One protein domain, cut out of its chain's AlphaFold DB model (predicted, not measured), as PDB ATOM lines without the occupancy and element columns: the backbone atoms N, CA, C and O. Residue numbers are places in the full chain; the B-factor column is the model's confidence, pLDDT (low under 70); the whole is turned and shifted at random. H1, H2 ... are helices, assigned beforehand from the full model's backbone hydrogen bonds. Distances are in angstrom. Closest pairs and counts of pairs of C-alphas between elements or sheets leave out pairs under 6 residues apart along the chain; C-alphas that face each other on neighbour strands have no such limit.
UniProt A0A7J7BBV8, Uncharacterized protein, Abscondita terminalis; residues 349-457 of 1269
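AT A GLANCE: This is residues 349 to 457 of the 1269 residues of an uncharacterized protein of Abscondita terminalis (UniProt A0A7J7BBV8). Three helices, H1, H2 and H3, run up and down side by side as a bundle, and a hairpin of H7 and H8 covers the side of it away from H1, with H7 crossing H3 steeply. The short helices H4, H5 and H6 follow one another along a further side of the bundle; H5 packs on H2, while H6 lies at the margin and touches no helix. The printed part has 109 residues with eight named helices, H1 to H8 in chain order, and no named strand, and the class is all helix. It is compact, with a radius of gyration of the C-alphas of 12.9 A, and rounded, spanning 36 by 29 by 23 A.

IN THESE COORDINATES: H1, residues 349 to 359, begins with C-alpha 349 at (-29.378, 36.099, 35.860) and is 15.3 A long from first to last C-alpha. H2, residues 363 to 376, measures 19.8 A, and H3, residues 384 to 398, measures 22.4 A. Then come H4, residues 403 to 406, H5, residues 409 to 415, and H6, residues 417 to 421. H7, residues 432 to 446, is 20.9 A long and begins with C-alpha 432 at (-23.023, 56.750, 25.195). H8, residues 450 to 457, measures 10.8 A and ends with C-alpha 457 at (-12.130, 60.910, 29.161).

HOW THE PARTS SIT: H1 and H2 touch as a helical hairpin, at a shallow tilt of 16 degrees, opposite ways; their closest C-alphas, of Val 354 and Ala 366, are 4.4 A apart. H2 and H3 form another hairpin, at 13 degrees, with the C-alphas of Ile 370 and Pro 384 closest at 5.6 A. H1 and H3 are close but not clearly touching, at 7.4 A between the C-alphas of Ser 358 and Ile 391. H2 touches H5 with residues 367 to 371 alone, closest at the C-alphas of Ala 371 and Ile 409, 5.9 A, at a steep tilt of 68 degrees, only just short of about perpendicular. H6 is close to H2 but not clearly touching, the C-alphas of Leu 372 and Ile 420 being 6.9 A apart. H3 touches H7 with residues 385 to 389 alone, at a steep tilt of 66 degrees; the C-alphas of Phe 385 and His 442 are closest, at 6.5 A. H7 and H8 are a hairpin at 22 degrees, with the C-alphas of Leu 440 and Met 453 closest at 6.1 A. H4 touches H8, closest at the C-alphas of Glu 406 and Ser 455, 5.2 A. H1 and H7 are apart. In H1, H2, H5, H6, H7 and H8 every O i to N i+4 pair is within hydrogen-bond range; in H3 9 of 11 are, and H4 is too short for such a pair.

THE WHOLE: The two C-alphas farthest apart, of Glu 399 and Gln 426, are 37.4 A from each other. The printed part has no cut and no long link; the links from H2 to H3 and from H6 to H7 are short, the others tight. The mean pLDDT of the printed part is 85.5, and residues 397 to 402, of which 397 and 398 belong to H3, and residue 448 are under 70.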
ATOM      1  N   ALA A 349     -29.935  36.850  36.984       91.19
ATOM      2  CA  ALA A 349     -29.378  36.099  35.860       91.19
ATOM      3  C   ALA A 349     -28.134  36.775  35.260       91.19
ATOM      4  O   ALA A 349     -27.141  36.099  34.989       91.19
ATOM      5  N   LEU A 350     -28.166  38.104  35.105       92.25
ATOM      6  CA  LEU A 350     -27.014  38.893  34.661       92.25
ATOM      7  C   LEU A 350     -25.849  38.766  35.650       92.25
ATOM      8  O   LEU A 350     -24.742  38.431  35.236       92.25
ATOM      9  N   LYS A 351     -26.099  38.919  36.957       92.56
ATOM     10  CA  LYS A 351     -25.069  38.752  37.991       92.56
ATOM     11  C   LYS A 351     -24.451  37.349  37.973       92.56
ATOM     12  O   LYS A 351     -23.230  37.231  37.986       92.56
ATOM     13  N   CYS A 352     -25.253  36.291  37.837       92.38
ATOM     14  CA  CYS A 352     -24.723  34.930  37.707       92.38
ATOM     15  C   CYS A 352     -23.863  34.723  36.445       92.38
ATOM     16  O   CYS A 352     -22.919  33.939  36.500       92.38
ATOM     17  N   LEU A 353     -24.129  35.414  35.327       93.31
ATOM     18  CA  LEU A 353     -23.242  35.387  34.153       93.31
ATOM     19  C   LEU A 353     -21.923  36.130  34.403       93.31
ATOM     20  O   LEU A 353     -20.863  35.609  34.063       93.31
ATOM     21  N   VAL A 354     -21.974  37.310  35.028       94.00
ATOM     22  CA  VAL A 354     -20.774  38.068  35.427       94.00
ATOM     23  C   VAL A 354     -19.880  37.224  36.336       94.00
ATOM     24  O   VAL A 354     -18.675  37.125  36.102       94.00
ATOM     25  N   ASP A 355     -20.475  36.560  37.328       93.12
ATOM     26  CA  ASP A 355     -19.754  35.719  38.280       93.12
ATOM     27  C   ASP A 355     -19.199  34.445  37.609       93.12
ATOM     28  O   ASP A 355     -18.030  34.124  37.814       93.12
ATOM     29  N   LEU A 356     -19.961  33.777  36.725       92.19
ATOM     30  CA  LEU A 356     -19.474  32.639  35.921       92.19
ATOM     31  C   LEU A 356     -18.238  32.998  35.085       92.19
ATOM     32  O   LEU A 356     -17.245  32.270  35.106       92.19
ATOM     33  N   HIS A 357     -18.286  34.109  34.348       91.56
ATOM     34  CA  HIS A 357     -17.174  34.519  33.489       91.56
ATOM     35  C   HIS A 357     -15.974  35.040  34.309       91.56
ATOM     36  O   HIS A 357     -14.830  34.766  33.952       91.56
ATOM     37  N   SER A 358     -16.204  35.680  35.463       90.38
ATOM     38  CA  SER A 358     -15.145  36.104  36.400       90.38
ATOM     39  C   SER A 358     -14.474  34.940  37.154       90.38
ATOM     40  O   SER A 358     -13.284  35.022  37.480       90.38
ATOM     41  N   GLU A 359     -15.194  33.840  37.409       89.44
ATOM     42  CA  GLU A 359     -14.608  32.575  37.876       89.44
ATOM     43  C   GLU A 359     -13.809  31.867  36.770       89.44
ATOM     44  O   GLU A 359     -12.748  31.311  37.049       89.44
ATOM     45  N   ALA A 360     -14.283  31.916  35.522       87.75
ATOM     46  CA  ALA A 360     -13.616  31.326  34.357       87.75
ATOM     47  C   ALA A 360     -12.421  32.147  33.819       87.75
ATOM     48  O   ALA A 360     -11.812  31.744  32.831       87.75
ATOM     49  N   LEU A 361     -12.092  33.282  34.454       88.62
ATOM     50  CA  LEU A 361     -11.079  34.266  34.026       88.62
ATOM     51  C   LEU A 361     -11.370  34.944  32.667       88.62
ATOM     52  O   LEU A 361     -10.529  35.660  32.128       88.62
ATOM     53  N   ASP A 362     -12.585  34.793  32.137       90.50
ATOM     54  CA  ASP A 362     -13.075  35.460  30.927       90.50
ATOM     55  C   ASP A 362     -13.605  36.859  31.274       90.50
ATOM     56  O   ASP A 362     -14.801  37.170  31.228       90.50
ATOM     57  N   TYR A 363     -12.684  37.728  31.692       91.38
ATOM     58  CA  TYR A 363     -13.040  39.058  32.172       91.38
ATOM     59  C   TYR A 363     -13.649  39.948  31.083       91.38
ATOM     60  O   TYR A 363     -14.478  40.796  31.407       91.38
ATOM     61  N   LYS A 364     -13.325  39.731  29.796       90.94
ATOM     62  CA  LYS A 364     -13.960  40.464  28.685       90.94
ATOM     63  C   LYS A 364     -15.467  40.195  28.620       90.94
ATOM     64  O   LYS A 364     -16.238  41.153  28.575       90.94
ATOM     65  N   ARG A 365     -15.919  38.933  28.691       91.62
ATOM     66  CA  ARG A 365     -17.368  38.649  28.744       91.62
ATOM     67  C   ARG A 365     -18.010  39.072  30.057       91.62
ATOM     68  O   ARG A 365     -19.150  39.530  30.037       91.62
ATOM     69  N   ALA A 366     -17.298  38.989  31.179       93.75
ATOM     70  CA  ALA A 366     -17.813  39.508  32.444       93.75
ATOM     71  C   ALA A 366     -18.096  41.026  32.362       93.75
ATOM     72  O   ALA A 366     -19.181  41.458  32.749       93.75
ATOM     73  N   LEU A 367     -17.192  41.822  31.767       93.88
ATOM     74  CA  LEU A 367     -17.440  43.242  31.480       93.88
ATOM     75  C   LEU A 367     -18.603  43.447  30.490       93.88
ATOM     76  O   LEU A 367     -19.436  44.319  30.725       93.88
ATOM     77  N   MET A 368     -18.727  42.631  29.435       94.38
ATOM     78  CA  MET A 368     -19.871  42.699  28.506       94.38
ATOM     79  C   MET A 368     -21.216  42.516  29.225       94.38
ATOM     80  O   MET A 368     -22.151  43.285  28.991       94.38
ATOM     81  N   PHE A 369     -21.318  41.540  30.134       94.25
ATOM     82  CA  PHE A 369     -22.545  41.327  30.903       94.25
ATOM     83  C   PHE A 369     -22.816  42.439  31.919       94.25
ATOM     84  O   PHE A 369     -23.979  42.764  32.140       94.25
ATOM     85  N   ILE A 370     -21.783  43.092  32.461       93.75
ATOM     86  CA  ILE A 370     -21.946  44.294  33.292       93.75
ATOM     87  C   ILE A 370     -22.449  45.481  32.462       93.75
ATOM     88  O   ILE A 370     -23.393  46.146  32.880       93.75
ATOM     89  N   ALA A 371     -21.888  45.723  31.274       92.31
ATOM     90  CA  ALA A 371     -22.343  46.788  30.378       92.31
ATOM     91  C   ALA A 371     -23.819  46.592  29.976       92.31
ATOM     92  O   ALA A 371     -24.626  47.517  30.069       92.31
ATOM     93  N   LEU A 372     -24.200  45.358  29.628       91.06
ATOM     94  CA  LEU A 372     -25.589  44.969  29.377       91.06
ATOM     95  C   LEU A 372     -26.493  45.157  30.612       91.06
ATOM     96  O   LEU A 372     -27.656  45.531  30.476       91.06
ATOM     97  N   MET A 373     -25.970  44.922  31.817       91.44
ATOM     98  CA  MET A 373     -26.696  45.091  33.077       91.44
ATOM     99  C   MET A 373     -26.913  46.564  33.447       91.44
ATOM    100  O   MET A 373     -27.970  46.885  33.982       91.44
ATOM    101  N   VAL A 374     -25.979  47.464  33.113       90.19
ATOM    102  CA  VAL A 374     -26.199  48.922  33.193       90.19
ATOM    103  C   VAL A 374     -27.268  49.352  32.184       90.19
ATOM    104  O   VAL A 374     -28.235  50.000  32.572       90.19
ATOM    105  N   LEU A 375     -27.154  48.919  30.918       87.44
ATOM    106  CA  LEU A 375     -28.113  49.242  29.847       87.44
ATOM    107  C   LEU A 375     -29.557  48.816  30.160       87.44
ATOM    108  O   LEU A 375     -30.494  49.532  29.817       87.44
ATOM    109  N   LEU A 376     -29.747  47.646  30.776       85.44
ATOM    110  CA  LEU A 376     -31.076  47.099  31.074       85.44
ATOM    111  C   LEU A 376     -31.660  47.582  32.410       85.44
ATOM    112  O   LEU A 376     -32.877  47.542  32.576       85.44
ATOM    113  N   LEU A 377     -30.826  47.998  33.372       84.81
ATOM    114  CA  LEU A 377     -31.240  48.311  34.748       84.81
ATOM    115  C   LEU A 377     -30.597  49.615  35.281       84.81
ATOM    116  O   LEU A 377     -30.001  49.587  36.370       84.81
ATOM    117  N   PRO A 378     -30.728  50.763  34.576       77.94
ATOM    118  CA  PRO A 378     -30.026  52.012  34.900       77.94
ATOM    119  C   PRO A 378     -30.283  52.487  36.337       77.94
ATOM    120  O   PRO A 378     -29.345  52.804  37.063       77.94
ATOM    121  N   ASN A 379     -31.524  52.368  36.825       75.75
ATOM    122  CA  ASN A 379     -31.917  52.688  38.208       75.75
ATOM    123  C   ASN A 379     -31.155  51.886  39.293       75.75
ATOM    124  O   ASN A 379     -31.336  52.126  40.486       75.75
ATOM    125  N   THR A 380     -30.327  50.904  38.915       77.19
ATOM    126  CA  THR A 380     -29.504  50.100  39.830       77.19
ATOM    127  C   THR A 380     -28.003  50.116  39.508       77.19
ATOM    128  O   THR A 380     -27.252  49.390  40.168       77.19
ATOM    129  N   ALA A 381     -27.551  50.944  38.552       72.00
ATOM    130  CA  ALA A 381     -26.208  50.929  37.950       72.00
ATOM    131  C   ALA A 381     -25.033  50.975  38.951       72.00
ATOM    132  O   ALA A 381     -23.982  50.376  38.710       72.00
ATOM    133  N   SER A 382     -25.227  51.564  40.136       81.19
ATOM    134  CA  SER A 382     -24.222  51.600  41.214       81.19
ATOM    135  C   SER A 382     -23.817  50.234  41.799       81.19
ATOM    136  O   SER A 382     -22.860  50.162  42.576       81.19
ATOM    137  N   SER A 383     -24.522  49.146  41.458       87.19
ATOM    138  CA  SER A 383     -24.086  47.769  41.733       87.19
ATOM    139  C   SER A 383     -23.266  47.177  40.571       87.19
ATOM    140  O   SER A 383     -22.127  46.794  40.835       87.19
ATOM    141  N   PRO A 384     -23.744  47.161  39.305       89.25
ATOM    142  CA  PRO A 384     -22.921  46.849  38.129       89.25
ATOM    143  C   PRO A 384     -21.556  47.556  38.101       89.25
ATOM    144  O   PRO A 384     -20.533  46.900  37.924       89.25
ATOM    145  N   PHE A 385     -21.494  48.866  38.369       89.62
ATOM    146  CA  PHE A 385     -20.223  49.602  38.352       89.62
ATOM    147  C   PHE A 385     -19.245  49.204  39.476       89.62
ATOM    148  O   PHE A 385     -18.037  49.381  39.323       89.62
ATOM    149  N   LYS A 386     -19.712  48.601  40.580       89.31
ATOM    150  CA  LYS A 386     -18.816  48.001  41.591       89.31
ATOM    151  C   LYS A 386     -18.168  46.721  41.071       89.31
ATOM    152  O   LYS A 386     -16.974  46.532  41.283       89.31
ATOM    153  N   ASP A 387     -18.922  45.888  40.356       90.50
ATOM    154  CA  ASP A 387     -18.384  44.690  39.701       90.50
ATOM    155  C   ASP A 387     -17.426  45.059  38.548       90.50
ATOM    156  O   ASP A 387     -16.370  44.440  38.410       90.50
ATOM    157  N   TRP A 388     -17.733  46.119  37.784       92.25
ATOM    158  CA  TRP A 388     -16.874  46.687  36.727       92.25
ATOM    159  C   TRP A 388     -15.490  47.066  37.267       92.25
ATOM    160  O   TRP A 388     -14.453  46.614  36.773       92.25
ATOM    161  N   VAL A 389     -15.489  47.865  38.339       90.00
ATOM    162  CA  VAL A 389     -14.286  48.281  39.063       90.00
ATOM    163  C   VAL A 389     -13.550  47.075  39.648       90.00
ATOM    164  O   VAL A 389     -12.334  46.974  39.488       90.00
ATOM    165  N   TYR A 390     -14.262  46.140  40.286       89.38
ATOM    166  CA  TYR A 390     -13.657  44.958  40.903       89.38
ATOM    167  C   TYR A 390     -12.927  44.069  39.886       89.38
ATOM    168  O   TYR A 390     -11.798  43.654  40.143       89.38
ATOM    169  N   ILE A 391     -13.520  43.818  38.714       90.00
ATOM    170  CA  ILE A 391     -12.901  42.994  37.666       90.00
ATOM    171  C   ILE A 391     -11.648  43.664  37.088       90.00
ATOM    172  O   ILE A 391     -10.605  43.014  37.014       90.00
ATOM    173  N   LYS A 392     -11.689  44.967  36.766       89.00
ATOM    174  CA  LYS A 392     -10.480  45.689  36.324       89.00
ATOM    175  C   LYS A 392      -9.395  45.738  37.409       89.00
ATOM    176  O   LYS A 392      -8.217  45.563  37.094       89.00
ATOM    177  N   ALA A 393      -9.767  45.918  38.677       84.25
ATOM    178  CA  ALA A 393      -8.826  45.917  39.798       84.25
ATOM    179  C   ALA A 393      -8.191  44.534  40.050       84.25
ATOM    180  O   ALA A 393      -7.020  44.467  40.424       84.25
ATOM    181  N   LYS A 394      -8.933  43.445  39.805       83.69
ATOM    182  CA  LYS A 394      -8.442  42.059  39.864       83.69
ATOM    183  C   LYS A 394      -7.440  41.779  38.737       83.69
ATOM    184  O   LYS A 394      -6.336  41.330  39.017       83.69
ATOM    185  N   GLU A 395      -7.776  42.119  37.490       82.38
ATOM    186  CA  GLU A 395      -6.894  41.890  36.330       82.38
ATOM    187  C   GLU A 395      -5.608  42.738  36.375       82.38
ATOM    188  O   GLU A 395      -4.562  42.299  35.903       82.38
ATOM    189  N   ARG A 396      -5.621  43.910  37.036       76.19
ATOM    190  CA  ARG A 396      -4.408  44.723  37.270       76.19
ATOM    191  C   ARG A 396      -3.284  43.942  37.975       76.19
ATOM    192  O   ARG A 396      -2.122  44.286  37.796       76.19
ATOM    193  N   GLN A 397      -3.607  42.907  38.755       67.12
ATOM    194  CA  GLN A 397      -2.617  42.085  39.466       67.12
ATOM    195  C   GLN A 397      -1.860  41.100  38.557       67.12
ATOM    196  O   GLN A 397      -0.858  40.541  38.993       67.12
ATOM    197  N   ASN A 398      -2.305  40.902  37.311       67.50
ATOM    198  CA  ASN A 398      -1.702  39.953  36.370       67.50
ATOM    199  C   ASN A 398      -0.619  40.576  35.461       67.50
ATOM    200  O   ASN A 398      -0.048  39.858  34.646       67.50
ATOM    201  N   GLU A 399      -0.353  41.886  35.588       56.28
ATOM    202  CA  GLU A 399       0.678  42.728  34.924       56.28
ATOM    203  C   GLU A 399       0.761  42.737  33.375       56.28
ATOM    204  O   GLU A 399       1.253  43.709  32.808       56.28
ATOM    205  N   ILE A 400       0.248  41.727  32.670       58.03
ATOM    206  CA  ILE A 400       0.487  41.491  31.233       58.03
ATOM    207  C   ILE A 400      -0.390  42.367  30.312       58.03
ATOM    208  O   ILE A 400       0.023  42.681  29.199       58.03
ATOM    209  N   ASN A 401      -1.580  42.790  30.760       59.75
ATOM    210  CA  ASN A 401      -2.570  43.504  29.937       59.75
ATOM    211  C   ASN A 401      -2.876  44.920  30.464       59.75
ATOM    212  O   ASN A 401      -3.888  45.138  31.137       59.75
ATOM    213  N   SER A 402      -2.055  45.912  30.108       67.69
ATOM    214  CA  SER A 402      -2.381  47.334  30.336       67.69
ATOM    215  C   SER A 402      -3.686  47.742  29.637       67.69
ATOM    216  O   SER A 402      -4.552  48.361  30.254       67.69
ATOM    217  N   SER A 403      -3.869  47.293  28.393       81.00
ATOM    218  CA  SER A 403      -5.034  47.556  27.536       81.00
ATOM    219  C   SER A 403      -6.381  47.130  28.132       81.00
ATOM    220  O   SER A 403      -7.413  47.706  27.794       81.00
ATOM    221  N   PHE A 404      -6.413  46.171  29.067       85.94
ATOM    222  CA  PHE A 404      -7.660  45.782  29.736       85.94
ATOM    223  C   PHE A 404      -8.211  46.892  30.648       85.94
ATOM    224  O   PHE A 404      -9.423  47.018  30.828       85.94
ATOM    225  N   GLN A 405      -7.336  47.737  31.201       85.19
ATOM    226  CA  GLN A 405      -7.749  48.888  32.011       85.19
ATOM    227  C   GLN A 405      -8.471  49.947  31.165       85.19
ATOM    228  O   GLN A 405      -9.385  50.617  31.654       85.19
ATOM    229  N   GLU A 406      -8.090  50.044  29.891       87.94
ATOM    230  CA  GLU A 406      -8.513  51.076  28.946       87.94
ATOM    231  C   GLU A 406      -9.883  50.794  28.299       87.94
ATOM    232  O   GLU A 406     -10.500  51.693  27.732       87.94
ATOM    233  N   LEU A 407     -10.402  49.565  28.431       91.31
ATOM    234  CA  LEU A 407     -11.723  49.161  27.935       91.31
ATOM    235  C   LEU A 407     -12.853  49.908  28.662       91.31
ATOM    236  O   LEU A 407     -13.248  49.518  29.759       91.31
ATOM    237  N   THR A 408     -13.384  50.973  28.069       93.06
ATOM    238  CA  THR A 408     -14.567  51.692  28.582       93.06
ATOM    239  C   THR A 408     -15.858  50.909  28.330       93.06
ATOM    240  O   THR A 408     -15.897  49.997  27.496       93.06
ATOM    241  N   ILE A 409     -16.945  51.290  29.002       92.00
ATOM    242  CA  ILE A 409     -18.279  50.723  28.771       92.00
ATOM    243  C   ILE A 409     -18.714  50.910  27.311       92.00
ATOM    244  O   ILE A 409     -19.245  49.981  26.703       92.00
ATOM    245  N   ALA A 410     -18.378  52.056  26.706       91.44
ATOM    246  CA  ALA A 410     -18.616  52.329  25.294       91.44
ATOM    247  C   ALA A 410     -17.816  51.388  24.378       91.44
ATOM    248  O   ALA A 410     -18.399  50.796  23.476       91.44
ATOM    249  N   CYS A 411     -16.517  51.179  24.629       91.88
ATOM    250  CA  CYS A 411     -15.702  50.249  23.836       91.88
ATOM    251  C   CYS A 411     -16.223  48.806  23.927       91.88
ATOM    252  O   CYS A 411     -16.308  48.121  22.913       91.88
ATOM    253  N   VAL A 412     -16.632  48.348  25.115       92.25
ATOM    254  CA  VAL A 412     -17.210  47.004  25.302       92.25
ATOM    255  C   VAL A 412     -18.560  46.861  24.583       92.25
ATOM    256  O   VAL A 412     -18.839  45.800  24.021       92.25
ATOM    257  N   ILE A 413     -19.374  47.919  24.543       90.56
ATOM    258  CA  ILE A 413     -20.624  47.968  23.768       90.56
ATOM    259  C   ILE A 413     -20.350  47.974  22.253       90.56
ATOM    260  O   ILE A 413     -21.047  47.280  21.515       90.56
ATOM    261  N   GLU A 414     -19.336  48.710  21.785       89.50
ATOM    262  CA  GLU A 414     -18.917  48.743  20.376       89.50
ATOM    263  C   GLU A 414     -18.369  47.372  19.921       89.50
ATOM    264  O   GLU A 414     -18.850  46.843  18.918       89.50
ATOM    265  N   GLU A 415     -17.456  46.749  20.685       91.38
ATOM    266  CA  GLU A 415     -16.891  45.412  20.402       91.38
ATOM    267  C   GLU A 415     -17.978  44.321  20.312       91.38
ATOM    268  O   GLU A 415     -17.916  43.448  19.446       91.38
ATOM    269  N   ASN A 416     -18.988  44.361  21.189       91.25
ATOM    270  CA  ASN A 416     -19.980  43.286  21.342       91.25
ATOM    271  C   ASN A 416     -21.370  43.648  20.778       91.25
ATOM    272  O   ASN A 416     -22.367  42.985  21.080       91.25
ATOM    273  N   ARG A 417     -21.452  44.688  19.933       89.00
ATOM    274  CA  ARG A 417     -22.711  45.296  19.461       89.00
ATOM    275  C   ARG A 417     -23.711  44.291  18.882       89.00
ATOM    276  O   ARG A 417     -24.908  44.404  19.143       89.00
ATOM    277  N   ALA A 418     -23.241  43.300  18.124       88.75
ATOM    278  CA  ALA A 418     -24.098  42.272  17.528       88.75
ATOM    279  C   ALA A 418     -24.738  41.338  18.575       88.75
ATOM    280  O   ALA A 418     -25.912  40.987  18.448       88.75
ATOM    281  N   GLU A 419     -24.005  40.963  19.630       88.81
ATOM    282  CA  GLU A 419     -24.547  40.121  20.701       88.81
ATOM    283  C   GLU A 419     -25.508  40.922  21.590       88.81
ATOM    284  O   GLU A 419     -26.613  40.445  21.861       88.81
ATOM    285  N   ILE A 420     -25.165  42.168  21.934       87.88
ATOM    286  CA  ILE A 420     -26.020  43.076  22.717       87.88
ATOM    287  C   ILE A 420     -27.346  43.353  21.990       87.88
ATOM    288  O   ILE A 420     -28.410  43.165  22.582       87.88
ATOM    289  N   LEU A 421     -27.321  43.690  20.694       87.19
ATOM    290  CA  LEU A 421     -28.543  43.876  19.893       87.19
ATOM    291  C   LEU A 421     -29.376  42.586  19.757       87.19
ATOM    292  O   LEU A 421     -30.594  42.661  19.616       87.19
ATOM    293  N   SER A 422     -28.755  41.402  19.854       87.00
ATOM    294  CA  SER A 422     -29.474  40.114  19.876       87.00
ATOM    295  C   SER A 422     -30.216  39.831  21.193       87.00
ATOM    296  O   SER A 422     -30.970  38.857  21.273       87.00
ATOM    297  N   ILE A 423     -29.973  40.642  22.228       86.50
ATOM    298  CA  ILE A 423     -30.603  40.556  23.554       86.50
ATOM    299  C   ILE A 423     -31.567  41.726  23.755       86.50
ATOM    300  O   ILE A 423     -32.713  41.515  24.144       86.50
ATOM    301  N   PHE A 424     -31.117  42.945  23.452       86.00
ATOM    302  CA  PHE A 424     -31.855  44.189  23.643       86.00
ATOM    303  C   PHE A 424     -31.875  45.000  22.333       86.00
ATOM    304  O   PHE A 424     -31.034  45.876  22.135       86.00
ATOM    305  N   PRO A 425     -32.823  44.738  21.410       81.62
ATOM    306  CA  PRO A 425     -32.864  45.407  20.104       81.62
ATOM    307  C   PRO A 425     -33.047  46.930  20.170       81.62
ATOM    308  O   PRO A 425     -32.679  47.629  19.232       81.62
ATOM    309  N   GLN A 426     -33.584  47.452  21.278       77.81
ATOM    310  CA  GLN A 426     -33.731  48.891  21.530       77.81
ATOM    311  C   GLN A 426     -32.379  49.598  21.769       77.81
ATOM    312  O   GLN A 426     -32.305  50.821  21.669       77.81
ATOM    313  N   ALA A 427     -31.285  48.849  21.965       76.88
ATOM    314  CA  ALA A 427     -29.913  49.349  22.095       76.88
ATOM    315  C   ALA A 427     -29.315  49.944  20.793       76.88
ATOM    316  O   ALA A 427     -28.096  49.993  20.625       76.88
ATOM    317  N   GLN A 428     -30.146  50.382  19.844       73.56
ATOM    318  CA  GLN A 428     -29.708  51.142  18.669       73.56
ATOM    319  C   GLN A 428     -29.422  52.616  19.001       73.56
ATOM    320  O   GLN A 428     -28.532  53.199  18.386       73.56
ATOM    321  N   HIS A 429     -30.116  53.180  19.999       76.50
ATOM    322  CA  HIS A 429     -29.999  54.576  20.442       76.50
ATOM    323  C   HIS A 429     -29.510  54.654  21.898       76.50
ATOM    324  O   HIS A 429     -30.219  55.121  22.785       76.50
ATOM    325  N   ILE A 430     -28.309  54.132  22.162       77.62
ATOM    326  CA  ILE A 430     -27.685  54.199  23.492       77.62
ATOM    327  C   ILE A 430     -27.158  55.627  23.743       77.62
ATOM    328  O   ILE A 430     -26.385  56.107  22.911       77.62
ATOM    329  N   PRO A 431     -27.473  56.266  24.888       81.19
ATOM    330  CA  PRO A 431     -26.803  57.488  25.330       81.19
ATOM    331  C   PRO A 431     -25.392  57.153  25.846       81.19
ATOM    332  O   PRO A 431     -25.167  56.879  27.026       81.19
ATOM    333  N   ILE A 432     -24.434  57.074  24.917       84.75
ATOM    334  CA  ILE A 432     -23.023  56.750  25.195       84.75
ATOM    335  C   ILE A 432     -22.387  57.809  26.110       84.75
ATOM    336  O   ILE A 432     -21.587  57.471  26.982       84.75
ATOM    337  N   ASP A 433     -22.795  59.062  25.940       85.00
ATOM    338  CA  ASP A 433     -22.480  60.214  26.780       85.00
ATOM    339  C   ASP A 433     -22.812  59.957  28.258       85.00
ATOM    340  O   ASP A 433     -21.922  60.005  29.111       85.00
ATOM    341  N   GLN A 434     -24.059  59.587  28.560       85.81
ATOM    342  CA  GLN A 434     -24.521  59.350  29.931       85.81
ATOM    343  C   GLN A 434     -23.791  58.165  30.572       85.81
ATOM    344  O   GLN A 434     -23.378  58.244  31.729       85.81
ATOM    345  N   LEU A 435     -23.563  57.087  29.814       87.88
ATOM    346  CA  LEU A 435     -22.848  55.906  30.306       87.88
ATOM    347  C   LEU A 435     -21.379  56.190  30.646       87.88
ATOM    348  O   LEU A 435     -20.874  55.664  31.638       87.88
ATOM    349  N   LEU A 436     -20.691  57.013  29.848       91.06
ATOM    350  CA  LEU A 436     -19.307  57.407  30.126       91.06
ATOM    351  C   LEU A 436     -19.231  58.363  31.329       91.06
ATOM    352  O   LEU A 436     -18.343  58.206  32.169       91.06
ATOM    353  N   ILE A 437     -20.197  59.280  31.478       88.00
ATOM    354  CA  ILE A 437     -20.335  60.133  32.671       88.00
ATOM    355  C   ILE A 437     -20.568  59.284  33.930       88.00
ATOM    356  O   ILE A 437     -19.953  59.549  34.969       88.00
ATOM    357  N   GLU A 438     -21.411  58.248  33.864       86.81
ATOM    358  CA  GLU A 438     -21.611  57.325  34.985       86.81
ATOM    359  C   GLU A 438     -20.360  56.488  35.290       86.81
ATOM    360  O   GLU A 438     -20.003  56.367  36.464       86.81
ATOM    361  N   GLU A 439     -19.665  55.943  34.282       90.44
ATOM    362  CA  GLU A 439     -18.420  55.180  34.482       90.44
ATOM    363  C   GLU A 439     -17.361  56.048  35.188       90.44
ATOM    364  O   GLU A 439     -16.775  55.638  36.196       90.44
ATOM    365  N   LEU A 440     -17.182  57.287  34.720       88.50
ATOM    366  CA  LEU A 440     -16.237  58.257  35.274       88.50
ATOM    367  C   LEU A 440     -16.570  58.637  36.728       88.50
ATOM    368  O   LEU A 440     -15.696  58.622  37.603       88.50
ATOM    369  N   ASN A 441     -17.849  58.898  37.016       84.19
ATOM    370  CA  ASN A 441     -18.331  59.190  38.368       84.19
ATOM    371  C   ASN A 441     -18.160  58.008  39.332       84.19
ATOM    372  O   ASN A 441     -17.885  58.210  40.519       84.19
ATOM    373  N   HIS A 442     -18.300  56.772  38.851       84.94
ATOM    374  CA  HIS A 442     -18.057  55.585  39.666       84.94
ATOM    375  C   HIS A 442     -16.561  55.348  39.916       84.94
ATOM    376  O   HIS A 442     -16.208  54.961  41.033       84.94
ATOM    377  N   TYR A 443     -15.667  55.682  38.975       86.12
ATOM    378  CA  TYR A 443     -14.228  55.720  39.260       86.12
ATOM    379  C   TYR A 443     -13.877  56.766  40.329       86.12
ATOM    380  O   TYR A 443     -13.260  56.392  41.327       86.12
ATOM    381  N   LYS A 444     -14.358  58.019  40.216       81.62
ATOM    382  CA  LYS A 444     -14.167  59.072  41.247       81.62
ATOM    383  C   LYS A 444     -14.550  58.590  42.656       81.62
ATOM    384  O   LYS A 444     -13.869  58.914  43.625       81.62
ATOM    385  N   LYS A 445     -15.636  57.815  42.772       80.69
ATOM    386  CA  LYS A 445     -16.209  57.365  44.056       80.69
ATOM    387  C   LYS A 445     -15.611  56.066  44.610       80.69
ATOM    388  O   LYS A 445     -15.570  55.910  45.828       80.69
ATOM    389  N   ILE A 446     -15.213  55.117  43.757       81.00
ATOM    390  CA  ILE A 446     -14.888  53.734  44.168       81.00
ATOM    391  C   ILE A 446     -13.410  53.395  43.940       81.00
ATOM    392  O   ILE A 446     -12.800  52.736  44.783       81.00
ATOM    393  N   TRP A 447     -12.830  53.815  42.813       76.44
ATOM    394  CA  TRP A 447     -11.458  53.472  42.432       76.44
ATOM    395  C   TRP A 447     -10.897  54.516  41.458       76.44
ATOM    396  O   TRP A 447     -11.065  54.363  40.244       76.44
ATOM    397  N   PRO A 448     -10.243  55.581  41.960       67.19
ATOM    398  CA  PRO A 448      -9.746  56.690  41.144       67.19
ATOM    399  C   PRO A 448      -8.435  56.316  40.426       67.19
ATOM    400  O   PRO A 448      -7.373  56.905  40.626       67.19
ATOM    401  N   SER A 449      -8.501  55.265  39.611       72.88
ATOM    402  CA  SER A 449      -7.370  54.709  38.877       72.88
ATOM    403  C   SER A 449      -7.053  55.572  37.654       72.88
ATOM    404  O   SER A 449      -7.905  55.777  36.787       72.88
ATOM    405  N   ARG A 450      -5.806  56.059  37.572       77.50
ATOM    406  CA  ARG A 450      -5.358  57.042  36.566       77.50
ATOM    407  C   ARG A 450      -5.618  56.613  35.116       77.50
ATOM    408  O   ARG A 450      -5.962  57.457  34.297       77.50
ATOM    409  N   ILE A 451      -5.440  55.325  34.805       82.69
ATOM    410  CA  ILE A 451      -5.547  54.800  33.432       82.69
ATOM    411  C   ILE A 451      -7.022  54.698  32.989       82.69
ATOM    412  O   ILE A 451      -7.370  55.402  32.045       82.69
ATOM    413  N   PRO A 452      -7.925  53.954  33.673       86.06
ATOM    414  CA  PRO A 452      -9.335  53.895  33.277       86.06
ATOM    415  C   PRO A 452     -10.020  55.263  33.172       86.06
ATOM    416  O   PRO A 452     -10.770  55.487  32.228       86.06
ATOM    417  N   MET A 453      -9.742  56.199  34.092       86.00
ATOM    418  CA  MET A 453     -10.333  57.545  34.037       86.00
ATOM    419  C   MET A 453      -9.865  58.342  32.811       86.00
ATOM    420  O   MET A 453     -10.682  59.016  32.186       86.00
ATOM    421  N   LEU A 454      -8.587  58.233  32.421       85.50
ATOM    422  CA  LEU A 454      -8.091  58.832  31.178       85.50
ATOM    423  C   LEU A 454      -8.715  58.168  29.942       85.50
ATOM    424  O   LEU A 454      -9.076  58.864  28.999       85.50
ATOM    425  N   SER A 455      -8.872  56.843  29.930       88.81
ATOM    426  CA  SER A 455      -9.479  56.134  28.796       88.81
ATOM    427  C   SER A 455     -10.958  56.485  28.613       88.81
ATOM    428  O   SER A 455     -11.398  56.667  27.480       88.81
ATOM    429  N   VAL A 456     -11.709  56.662  29.708       90.75
ATOM    430  CA  VAL A 456     -13.078  57.203  29.663       90.75
ATOM    431  C   VAL A 456     -13.076  58.634  29.126       90.75
ATOM    432  O   VAL A 456     -13.818  58.908  28.189       90.75
ATOM    433  N   LEU A 457     -12.207  59.519  29.627       88.50
ATOM    434  CA  LEU A 457     -12.130  60.910  29.161       88.50
ATOM    435  C   LEU A 457     -11.757  61.018  27.667       88.50
ATOM    436  O   LEU A 457     -12.393  61.776  26.938       88.50
TER     437      LEU A 457